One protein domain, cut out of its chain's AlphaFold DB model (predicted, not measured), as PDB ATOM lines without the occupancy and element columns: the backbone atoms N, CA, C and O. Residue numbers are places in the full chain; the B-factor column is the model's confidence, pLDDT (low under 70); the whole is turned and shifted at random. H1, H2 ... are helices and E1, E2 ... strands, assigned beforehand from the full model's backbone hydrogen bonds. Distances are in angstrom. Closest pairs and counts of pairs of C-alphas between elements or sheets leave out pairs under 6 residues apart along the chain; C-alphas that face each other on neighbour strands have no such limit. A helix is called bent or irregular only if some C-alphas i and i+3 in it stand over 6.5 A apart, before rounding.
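AT A GLANCE: This is residues 78 to 153 of the 157 residues of an uncharacterized protein of Bacillus sp. FJAT-42376 (UniProt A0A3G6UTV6). This is a small sandwich of two three-stranded sheets, E1 E2 E3 and E4 E5 E6, partly face to face with their strands crossed at 37 degrees. E6 comes close to the first sheet, while the long helix H2 covers E4 on one side and reaches E1 with its later turns; short H1 sits at one end of the longest axis, beyond E4 and E5. The printed part has 76 residues, with two named helices and six named strands in the order E1 E2 E3 E4 H1 E5 E6 H2, mixed in class. Both sheets are antiparallel, in the orders E1 - E2 - E3 and E4 - E5 - E6. The whole is compact, with a radius of gyration of the C-alphas of 11.9 A and spans of 36 by 26 by 20 A.

IN THESE COORDINATES: Find C-alpha 78 at (197.473, 119.038, 73.746), where E1 begins and runs to residue 82. E2 is residues 88 to 91 and E3 residues 94 to 97. E4, residues 101 to 107, is 16.2 A long; it begins at (205.442, 107.449, 85.389). H1 holds residues 113 to 117, E5 residues 120 to 125 over 15.3 A, and E6 residues 130 to 134. H2, residues 141 to 153, spans 14.5 A and ends at (196.259, 105.525, 87.261); it is irregular, but only just, with C-alphas 143 and 146 6.9 A apart.

HOW THE PARTS SIT: E1 E2 E3 is a meander, each strand the antiparallel neighbour of the one before; look at N 80 and O 90, 2.8 A apart, and N 89 and O 96, 2.9 A. In the second sheet look at N 122 and O 105, 2.8 A, between E4 and E5, and at N 123 and O 131, 2.8 A, in the hairpin E5 and E6. Between the sheets, the closest C-alphas of E3 and E6 are those of Asn 94 and Ile 133, 7.3 A apart. H2 is on the second sheet at a height of 10.1 A, over E4 and along the strands, at 5 degrees to E4 on the local plane; their closest C-alphas, Ile 106 and Glu 141, are 5.5 A apart. H2 only grazes the first sheet, with residues 147 to 152. H1 and H2 are apart. In H1 every O i to N i+4 pair is within hydrogen-bond range, in H2 6 of 9.

THE WHOLE: The two C-alphas farthest apart are those of Pro 85 and Leu 113, 36.6 A. The printed part has no cut. E6 to H2 is a short link; the other links are tight. The mean pLDDT of the printed part is 92.4, and no printed residue is under 70.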
ATOM      1  N   LEU A  78     196.388 118.626  72.853       94.25
ATOM      2  CA  LEU A  78     197.473 119.038  73.746       94.25
ATOM      3  C   LEU A  78     198.487 117.903  73.907       94.25
ATOM      4  O   LEU A  78     199.696 118.131  73.875       94.25
ATOM      5  N   PHE A  79     197.970 116.691  74.092       95.69
ATOM      6  CA  PHE A  79     198.717 115.444  74.181       95.69
ATOM      7  C   PHE A  79     197.779 114.258  73.985       95.69
ATOM      8  O   PHE A  79     196.556 114.388  74.032       95.69
ATOM      9  N   GLU A  80     198.378 113.095  73.805       96.50
ATOM     10  CA  GLU A  80     197.698 111.825  73.626       96.50
ATOM     11  C   GLU A  80     198.065 110.875  74.760       96.50
ATOM     12  O   GLU A  80     199.196 110.872  75.261       96.50
ATOM     13  N   ILE A  81     197.103 110.045  75.144       96.88
ATOM     14  CA  ILE A  81     197.290 108.938  76.072       96.88
ATOM     15  C   ILE A  81     197.031 107.652  75.293       96.88
ATOM     16  O   ILE A  81     195.939 107.435  74.771       96.88
ATOM     17  N   VAL A  82     198.040 106.793  75.226       95.56
ATOM     18  CA  VAL A  82     197.911 105.422  74.736       95.56
ATOM     19  C   VAL A  82     197.777 104.528  75.971       95.56
ATOM     20  O   VAL A  82     198.766 104.357  76.685       95.56
ATOM     21  N   PRO A  83     196.578 104.011  76.290       93.12
ATOM     22  CA  PRO A  83     196.373 103.202  77.489       93.12
ATOM     23  C   PRO A  83     196.948 101.788  77.322       93.12
ATOM     24  O   PRO A  83     196.929 101.229  76.226       93.12
ATOM     25  N   GLY A  84     197.394 101.187  78.427       90.25
ATOM     26  CA  GLY A  84     197.873  99.805  78.476       90.25
ATOM     27  C   GLY A  84     199.172  99.632  79.274       90.25
ATOM     28  O   GLY A  84     199.785 100.628  79.663       90.25
ATOM     29  N   PRO A  85     199.613  98.378  79.503       88.00
ATOM     30  CA  PRO A  85     200.875  98.073  80.189       88.00
ATOM     31  C   PRO A  85     202.102  98.673  79.486       88.00
ATOM     32  O   PRO A  85     202.960  99.262  80.136       88.00
ATOM     33  N   ASP A  86     202.115  98.613  78.152       90.94
ATOM     34  CA  ASP A  86     203.110  99.266  77.284       90.94
ATOM     35  C   ASP A  86     202.619 100.636  76.781       90.94
ATOM     36  O   ASP A  86     203.028 101.143  75.733       90.94
ATOM     37  N   GLY A  87     201.671 101.221  77.515       93.50
ATOM     38  CA  GLY A  87     201.069 102.506  77.217       93.50
ATOM     39  C   GLY A  87     202.031 103.673  77.420       93.50
ATOM     40  O   GLY A  87     203.144 103.539  77.937       93.50
ATOM     41  N   ARG A  88     201.586 104.864  77.028       95.62
ATOM     42  CA  ARG A  88     202.401 106.081  77.075       95.62
ATOM     43  C   ARG A  88     201.573 107.353  77.068       95.62
ATOM     44  O   ARG A  88     200.451 107.378  76.569       95.62
ATOM     45  N   ILE A  89     202.182 108.427  77.550       96.56
ATOM     46  CA  ILE A  89     201.724 109.798  77.330       96.56
ATOM     47  C   ILE A  89     202.678 110.445  76.331       96.56
ATOM     48  O   ILE A  89     203.892 110.462  76.552       96.56
ATOM     49  N   GLN A  90     202.141 110.983  75.238       95.62
ATOM     50  CA  GLN A  90     202.948 111.604  74.193       95.62
ATOM     51  C   GLN A  90     202.400 112.965  73.763       95.62
ATOM     52  O   GLN A  90     201.203 113.228  73.776       95.62
ATOM     53  N   SER A  91     203.308 113.843  73.368       93.00
ATOM     54  CA  SER A  91     203.041 115.117  72.704       93.00
ATOM     55  C   SER A  91     204.037 115.262  71.558       93.00
ATOM     56  O   SER A  91     204.958 114.457  71.438       93.00
ATOM     57  N   LYS A  92     203.917 116.322  70.755       87.75
ATOM     58  CA  LYS A  92     204.853 116.577  69.651       87.75
ATOM     59  C   LYS A  92     206.332 116.526  70.074       87.75
ATOM     60  O   LYS A  92     207.159 116.040  69.314       87.75
ATOM     61  N   ASP A  93     206.634 117.012  71.278       88.56
ATOM     62  CA  ASP A  93     208.010 117.211  71.747       88.56
ATOM     63  C   ASP A  93     208.408 116.255  72.889       88.56
ATOM     64  O   ASP A  93     209.546 116.288  73.348       88.56
ATOM     65  N   ASN A  94     207.481 115.436  73.405       92.12
ATOM     66  CA  ASN A  94     207.732 114.593  74.579       92.12
ATOM     67  C   ASN A  94     207.065 113.229  74.449       92.12
ATOM     68  O   ASN A  94     205.943 113.128  73.963       92.12
ATOM     69  N   TYR A  95     207.719 112.214  75.001       93.88
ATOM     70  CA  TYR A  95     207.253 110.836  75.043       93.88
ATOM     71  C   TYR A  95     207.606 110.241  76.407       93.88
ATOM     72  O   TYR A  95     208.760 110.332  76.828       93.88
ATOM     73  N   VAL A  96     206.630 109.661  77.109       96.00
ATOM     74  CA  VAL A  96     206.849 109.016  78.411       96.00
ATOM     75  C   VAL A  96     206.053 107.726  78.498       96.00
ATOM     76  O   VAL A  96     204.829 107.744  78.374       96.00
ATOM     77  N   GLU A  97     206.740 106.614  78.740       95.88
ATOM     78  CA  GLU A  97     206.100 105.315  78.943       95.88
ATOM     79  C   GLU A  97     205.399 105.265  80.292       95.88
ATOM     80  O   GLU A  97     205.923 105.745  81.298       95.88
ATOM     81  N   MET A  98     204.223 104.648  80.329       95.38
ATOM     82  CA  MET A  98     203.385 104.607  81.522       95.38
ATOM     83  C   MET A  98     204.100 103.944  82.706       95.38
ATOM     84  O   MET A  98     204.030 104.435  83.831       95.38
ATOM     85  N   LYS A  99     204.897 102.903  82.435       94.25
ATOM     86  CA  LYS A  99     205.703 102.190  83.438       94.25
ATOM     87  C   LYS A  99     206.718 103.081  84.167       94.25
ATOM     88  O   LYS A  99     207.038 102.809  85.328       94.25
ATOM     89  N   ASP A 100     207.185 104.144  83.510       95.50
ATOM     90  CA  ASP A 100     208.168 105.092  84.041       95.50
ATOM     91  C   ASP A 100     207.519 106.252  84.800       95.50
ATOM     92  O   ASP A 100     208.217 107.031  85.457       95.50
ATOM     93  N   ILE A 101     206.194 106.388  84.726       96.38
ATOM     94  CA  ILE A 101     205.442 107.449  85.389       96.38
ATOM     95  C   ILE A 101     205.218 107.072  86.853       96.38
ATOM     96  O   ILE A 101     204.782 105.974  87.186       96.38
ATOM     97  N   LYS A 102     205.520 108.020  87.739       95.81
ATOM     98  CA  LYS A 102     205.205 107.972  89.170       95.81
ATOM     99  C   LYS A 102     203.912 108.724  89.476       95.81
ATOM    100  O   LYS A 102     203.119 108.285  90.295       95.81
ATOM    101  N   ASP A 103     203.726 109.893  88.864       94.81
ATOM    102  CA  ASP A 103     202.527 110.715  89.039       94.81
ATOM    103  C   ASP A 103     202.388 111.714  87.885       94.81
ATOM    104  O   ASP A 103     203.372 112.084  87.240       94.81
ATOM    105  N   VAL A 104     201.170 112.195  87.656       95.31
ATOM    106  CA  VAL A 104     200.856 113.218  86.654       95.31
ATOM    107  C   VAL A 104     199.865 114.212  87.242       95.31
ATOM    108  O   VAL A 104     198.840 113.800  87.785       95.31
ATOM    109  N   ARG A 105     200.148 115.513  87.152       94.25
ATOM    110  CA  ARG A 105     199.252 116.581  87.642       94.25
ATOM    111  C   ARG A 105     199.368 117.836  86.796       94.25
ATOM    112  O   ARG A 105     200.450 118.123  86.278       94.25
ATOM    113  N   ILE A 106     198.302 118.622  86.725       94.12
ATOM    114  CA  ILE A 106     198.341 119.983  86.191       94.12
ATOM    115  C   ILE A 106     198.739 120.932  87.319       94.12
ATOM    116  O   ILE A 106     198.085 121.001  88.357       94.12
ATOM    117  N   GLN A 107     199.838 121.667  87.145       90.62
ATOM    118  CA  GLN A 107     200.319 122.584  88.183       90.62
ATOM    119  C   GLN A 107     201.126 123.753  87.615       90.62
ATOM    120  O   GLN A 107     201.829 123.619  86.611       90.62
ATOM    121  N   HIS A 108     201.103 124.874  88.341       78.94
ATOM    122  CA  HIS A 108     202.152 125.884  88.269       78.94
ATOM    123  C   HIS A 108     203.359 125.374  89.043       78.94
ATOM    124  O   HIS A 108     203.295 125.158  90.254       78.94
ATOM    125  N   LYS A 109     204.488 125.158  88.376       70.25
ATOM    126  CA  LYS A 109     205.738 124.939  89.108       70.25
ATOM    127  C   LYS A 109     206.896 125.341  88.238       70.25
ATOM    128  O   LYS A 109     206.925 124.939  87.093       70.25
ATOM    129  N   GLY A 110     207.884 126.064  88.739       73.38
ATOM    130  CA  GLY A 110     209.078 126.464  87.983       73.38
ATOM    131  C   GLY A 110     209.471 127.905  88.283       73.38
ATOM    132  O   GLY A 110     208.680 128.643  88.853       73.38
ATOM    133  N   VAL A 111     210.694 128.277  87.912       82.06
ATOM    134  CA  VAL A 111     211.274 129.601  88.215       82.06
ATOM    135  C   VAL A 111     211.205 130.577  87.038       82.06
ATOM    136  O   VAL A 111     211.566 131.738  87.174       82.06
ATOM    137  N   SER A 112     210.758 130.119  85.865       87.88
ATOM    138  CA  SER A 112     210.626 130.974  84.684       87.88
ATOM    139  C   SER A 112     209.307 131.740  84.686       87.88
ATOM    140  O   SER A 112     208.292 131.225  85.157       87.88
ATOM    141  N   LEU A 113     209.296 132.919  84.054       87.50
ATOM    142  CA  LEU A 113     208.089 133.736  83.884       87.50
ATOM    143  C   LEU A 113     206.925 132.933  83.281       87.50
ATOM    144  O   LEU A 113     205.795 132.996  83.761       87.50
ATOM    145  N   ARG A 114     207.218 132.086  82.286       89.38
ATOM    146  CA  ARG A 114     206.236 131.166  81.703       89.38
ATOM    147  C   ARG A 114     205.625 130.237  82.754       89.38
ATOM    148  O   ARG A 114     204.422 130.039  82.755       89.38
ATOM    149  N   SER A 115     206.442 129.648  83.625       86.50
ATOM    150  CA  SER A 115     205.957 128.695  84.636       86.50
ATOM    151  C   SER A 115     205.042 129.349  85.674       86.50
ATOM    152  O   SER A 115     204.217 128.660  86.269       86.50
ATOM    153  N   TRP A 116     205.207 130.655  85.898       86.00
ATOM    154  CA  TRP A 116     204.358 131.437  86.790       86.00
ATOM    155  C   TRP A 116     203.000 131.764  86.156       86.00
ATOM    156  O   TRP A 116     201.978 131.679  86.822       86.00
ATOM    157  N   LEU A 117     202.980 132.066  84.855       89.19
ATOM    158  CA  LEU A 117     201.762 132.457  84.134       89.19
ATOM    159  C   LEU A 117     200.955 131.276  83.574       89.19
ATOM    160  O   LEU A 117     199.786 131.443  83.229       89.19
ATOM    161  N   TYR A 118     201.564 130.092  83.451       92.06
ATOM    162  CA  TYR A 118     200.947 128.940  82.797       92.06
ATOM    163  C   TYR A 118     200.924 127.687  83.663       92.06
ATOM    164  O   TYR A 118     201.914 127.332  84.307       92.06
ATOM    165  N   TYR A 119     199.794 126.992  83.614       91.94
ATOM    166  CA  TYR A 119     199.672 125.604  84.017       91.94
ATOM    167  C   TYR A 119     200.231 124.713  82.906       91.94
ATOM    168  O   TYR A 119     199.979 124.937  81.719       91.94
ATOM    169  N   ASP A 120     200.991 123.702  83.312       93.50
ATOM    170  CA  ASP A 120     201.472 122.632  82.445       93.50
ATOM    171  C   ASP A 120     201.038 121.288  83.041       93.50
ATOM    172  O   ASP A 120     200.908 121.147  84.263       93.50
ATOM    173  N   LEU A 121     200.885 120.280  82.185       95.19
ATOM    174  CA  LEU A 121     200.852 118.893  82.619       95.19
ATOM    175  C   LEU A 121     202.270 118.502  83.032       95.19
ATOM    176  O   LEU A 121     203.186 118.489  82.203       95.19
ATOM    177  N   VAL A 122     202.461 118.184  84.306       94.88
ATOM    178  CA  VAL A 122     203.748 117.751  84.842       94.88
ATOM    179  C   VAL A 122     203.703 116.255  85.093       94.88
ATOM    180  O   VAL A 122     202.953 115.779  85.942       94.88
ATOM    181  N   ILE A 123     204.545 115.534  84.358       95.56
ATOM    182  CA  ILE A 123     204.765 114.099  84.499       95.56
ATOM    183  C   ILE A 123     206.000 113.912  85.378       95.56
ATOM    184  O   ILE A 123     207.111 114.315  85.019       95.56
ATOM    185  N   PHE A 124     205.800 113.322  86.550       95.44
ATOM    186  CA  PHE A 124     206.865 112.923  87.456       95.44
ATOM    187  C   PHE A 124     207.246 111.487  87.136       95.44
ATOM    188  O   PHE A 124     206.400 110.598  87.207       95.44
ATOM    189  N   THR A 125     208.509 111.251  86.796       95.62
ATOM    190  CA  THR A 125     208.992 109.899  86.503       95.62
ATOM    191  C   THR A 125     209.543 109.222  87.755       95.62
ATOM    192  O   THR A 125     209.931 109.882  88.725       95.62
ATOM    193  N   LYS A 126     209.637 107.891  87.724       95.12
ATOM    194  CA  LYS A 126     210.269 107.082  88.781       95.12
ATOM    195  C   LYS A 126     211.751 107.413  88.969       95.12
ATOM    196  O   LYS A 126     212.271 107.305  90.071       95.12
ATOM    197  N   GLN A 127     212.400 107.930  87.926       94.62
ATOM    198  CA  GLN A 127     213.773 108.444  87.966       94.62
ATOM    199  C   GLN A 127     213.873 109.873  88.543       94.62
ATOM    200  O   GLN A 127     214.881 110.546  88.341       94.62
ATOM    201  N   ASN A 128     212.826 110.382  89.203       92.56
ATOM    202  CA  ASN A 128     212.735 111.750  89.730       92.56
ATOM    203  C   ASN A 128     212.896 112.865  88.676       92.56
ATOM    204  O   ASN A 128     213.125 114.027  89.028       92.56
ATOM    205  N   LYS A 129     212.723 112.557  87.383       93.00
ATOM    206  CA  LYS A 129     212.692 113.570  86.319       93.00
ATOM    207  C   LYS A 129     211.297 114.187  86.236       93.00
ATOM    208  O   LYS A 129     210.295 113.560  86.582       93.00
ATOM    209  N   LYS A 130     211.234 115.435  85.772       92.56
ATOM    210  CA  LYS A 130     209.978 116.158  85.534       92.56
ATOM    211  C   LYS A 130     209.889 116.514  84.064       92.56
ATOM    212  O   LYS A 130     210.668 117.335  83.589       92.56
ATOM    213  N   ILE A 131     208.925 115.918  83.381       93.75
ATOM    214  CA  ILE A 131     208.625 116.203  81.979       93.75
ATOM    215  C   ILE A 131     207.378 117.076  81.949       93.75
ATOM    216  O   ILE A 131     206.466 116.895  82.758       93.75
ATOM    217  N   ARG A 132     207.365 118.081  81.074       92.81
ATOM    218  CA  ARG A 132     206.299 119.084  81.038       92.81
ATOM    219  C   ARG A 132     205.698 119.180  79.662       92.81
ATOM    220  O   ARG A 132     206.406 119.448  78.694       92.81
ATOM    221  N   ILE A 133     204.383 119.056  79.615       94.06
ATOM    222  CA  ILE A 133     203.608 119.265  78.405       94.06
ATOM    223  C   ILE A 133     202.774 120.528  78.587       94.06
ATOM    224  O   ILE A 133     202.093 120.713  79.596       94.06
ATOM    225  N   LYS A 134     202.867 121.422  77.602       92.75
ATOM    226  CA  LYS A 134     202.221 122.733  77.642       92.75
ATOM    227  C   LYS A 134     200.709 122.566  77.508       92.75
ATOM    228  O   LYS A 134     200.251 122.042  76.498       92.75
ATOM    229  N   THR A 135     199.942 123.048  78.488       93.44
ATOM    230  CA  THR A 135     198.466 123.031  78.426       93.44
ATOM    231  C   THR A 135     197.857 124.416  78.240       93.44
ATOM    232  O   THR A 135     196.643 124.526  78.118       93.44
ATOM    233  N   TYR A 136     198.689 125.464  78.170       92.19
ATOM    234  CA  TYR A 136     198.319 126.833  77.777       92.19
ATOM    235  C   TYR A 136     197.103 127.406  78.530       92.19
ATOM    236  O   TYR A 136     196.346 128.191  77.967       92.19
ATOM    237  N   ASN A 137     196.893 126.999  79.786       92.00
ATOM    238  CA  ASN A 137     195.737 127.385  80.611       92.00
ATOM    239  C   ASN A 137     194.364 127.008  80.024       92.00
ATOM    240  O   ASN A 137     193.351 127.579  80.416       92.00
ATOM    241  N   VAL A 138     194.307 126.044  79.099       93.38
ATOM    242  CA  VAL A 138     193.053 125.579  78.474       93.38
ATOM    243  C   VAL A 138     192.680 124.146  78.852       93.38
ATOM    244  O   VAL A 138     191.778 123.566  78.250       93.38
ATOM    245  N   LEU A 139     193.365 123.585  79.847       93.19
ATOM    246  CA  LEU A 139     193.029 122.322  80.495       93.19
ATOM    247  C   LEU A 139     193.189 122.501  82.006       93.19
ATOM    248  O   LEU A 139     194.296 122.778  82.476       93.19
ATOM    249  N   HIS A 140     192.096 122.355  82.751       90.25
ATOM    250  CA  HIS A 140     192.110 122.403  84.210       90.25
ATOM    251  C   HIS A 140     192.237 121.004  84.810       90.25
ATOM    252  O   HIS A 140     191.868 120.010  84.188       90.25
ATOM    253  N   GLU A 141     192.717 120.928  86.053       90.44
ATOM    254  CA  GLU A 141     192.872 119.657  86.773       90.44
ATOM    255  C   GLU A 141     191.548 118.875  86.838       90.44
ATOM    256  O   GLU A 141     191.540 117.667  86.646       90.44
ATOM    257  N   GLN A 142     190.416 119.562  87.027       91.31
ATOM    258  CA  GLN A 142     189.085 118.942  87.074       91.31
ATOM    259  C   GLN A 142     188.707 118.256  85.754       91.31
ATOM    260  O   GLN A 142     188.198 117.139  85.772       91.31
ATOM    261  N   ASP A 143     189.016 118.890  84.619       91.88
ATOM    262  CA  ASP A 143     188.783 118.321  83.287       91.88
ATOM    263  C   ASP A 143     189.749 117.163  82.994       91.88
ATOM    264  O   ASP A 143     189.428 116.246  82.240       91.88
ATOM    265  N   PHE A 144     190.943 117.197  83.590       95.06
ATOM    266  CA  PHE A 144     191.972 116.174  83.419       95.06
ATOM    267  C   PHE A 144     191.773 114.944  84.318       95.06
ATOM    268  O   PHE A 144     192.166 113.837  83.945       95.06
ATOM    269  N   MET A 145     191.136 115.103  85.480       94.81
ATOM    270  CA  MET A 145     190.951 114.037  86.473       94.81
ATOM    271  C   MET A 145     190.343 112.741  85.912       94.81
ATOM    272  O   MET A 145     190.888 111.679  86.221       94.81
ATOM    273  N   PRO A 146     189.288 112.767  85.073       95.00
ATOM    274  CA  PRO A 146     188.756 111.551  84.461       95.00
ATOM    275  C   PRO A 146     189.798 110.819  83.610       95.00
ATOM    276  O   PRO A 146     189.943 109.607  83.730       95.00
ATOM    277  N   TYR A 147     190.596 111.548  82.818       95.38
ATOM    278  CA  TYR A 147     191.654 110.943  82.004       95.38
ATOM    279  C   TYR A 147     192.730 110.295  82.865       95.38
ATOM    280  O   TYR A 147     193.171 109.181  82.582       95.38
ATOM    281  N   LYS A 148     193.133 110.981  83.940       95.50
ATOM    282  CA  LYS A 148     194.083 110.439  84.904       95.50
ATOM    283  C   LYS A 148     193.547 109.154  85.527       95.50
ATOM    284  O   LYS A 148     194.223 108.134  85.474       95.50
ATOM    285  N   ARG A 149     192.337 109.197  86.082       95.56
ATOM    286  CA  ARG A 149     191.721 108.067  86.783       95.56
ATOM    287  C   ARG A 149     191.513 106.859  85.873       95.56
ATOM    288  O   ARG A 149     191.804 105.748  86.298       95.56
ATOM    289  N   ASP A 150     191.034 107.081  84.653       94.19
ATOM    290  CA  ASP A 150     190.543 105.998  83.799       94.19
ATOM    291  C   ASP A 150     191.628 105.452  82.852       94.19
ATOM    292  O   ASP A 150     191.568 104.284  82.471       94.19
ATOM    293  N   TYR A 151     192.638 106.259  82.492       94.81
ATOM    294  CA  TYR A 151     193.642 105.884  81.483       94.81
ATOM    295  C   TYR A 151     195.099 105.952  81.947       94.81
ATOM    296  O   TYR A 151     195.958 105.456  81.224       94.81
ATOM    297  N   ILE A 152     195.401 106.549  83.107       94.88
ATOM    298  CA  ILE A 152     196.778 106.677  83.622       94.88
ATOM    299  C   ILE A 152     196.950 105.853  84.897       94.88
ATOM    300  O   ILE A 152     197.741 104.917  84.922       94.88
ATOM    301  N   THR A 153     196.177 106.164  85.940       94.62
ATOM    302  CA  THR A 153     196.259 105.525  87.261       94.62
ATOM    303  C   THR A 153     196.243 103.989  87.224       94.62
ATOM    304  O   THR A 153     197.024 103.402  87.964       94.62
TER     305      THR A 153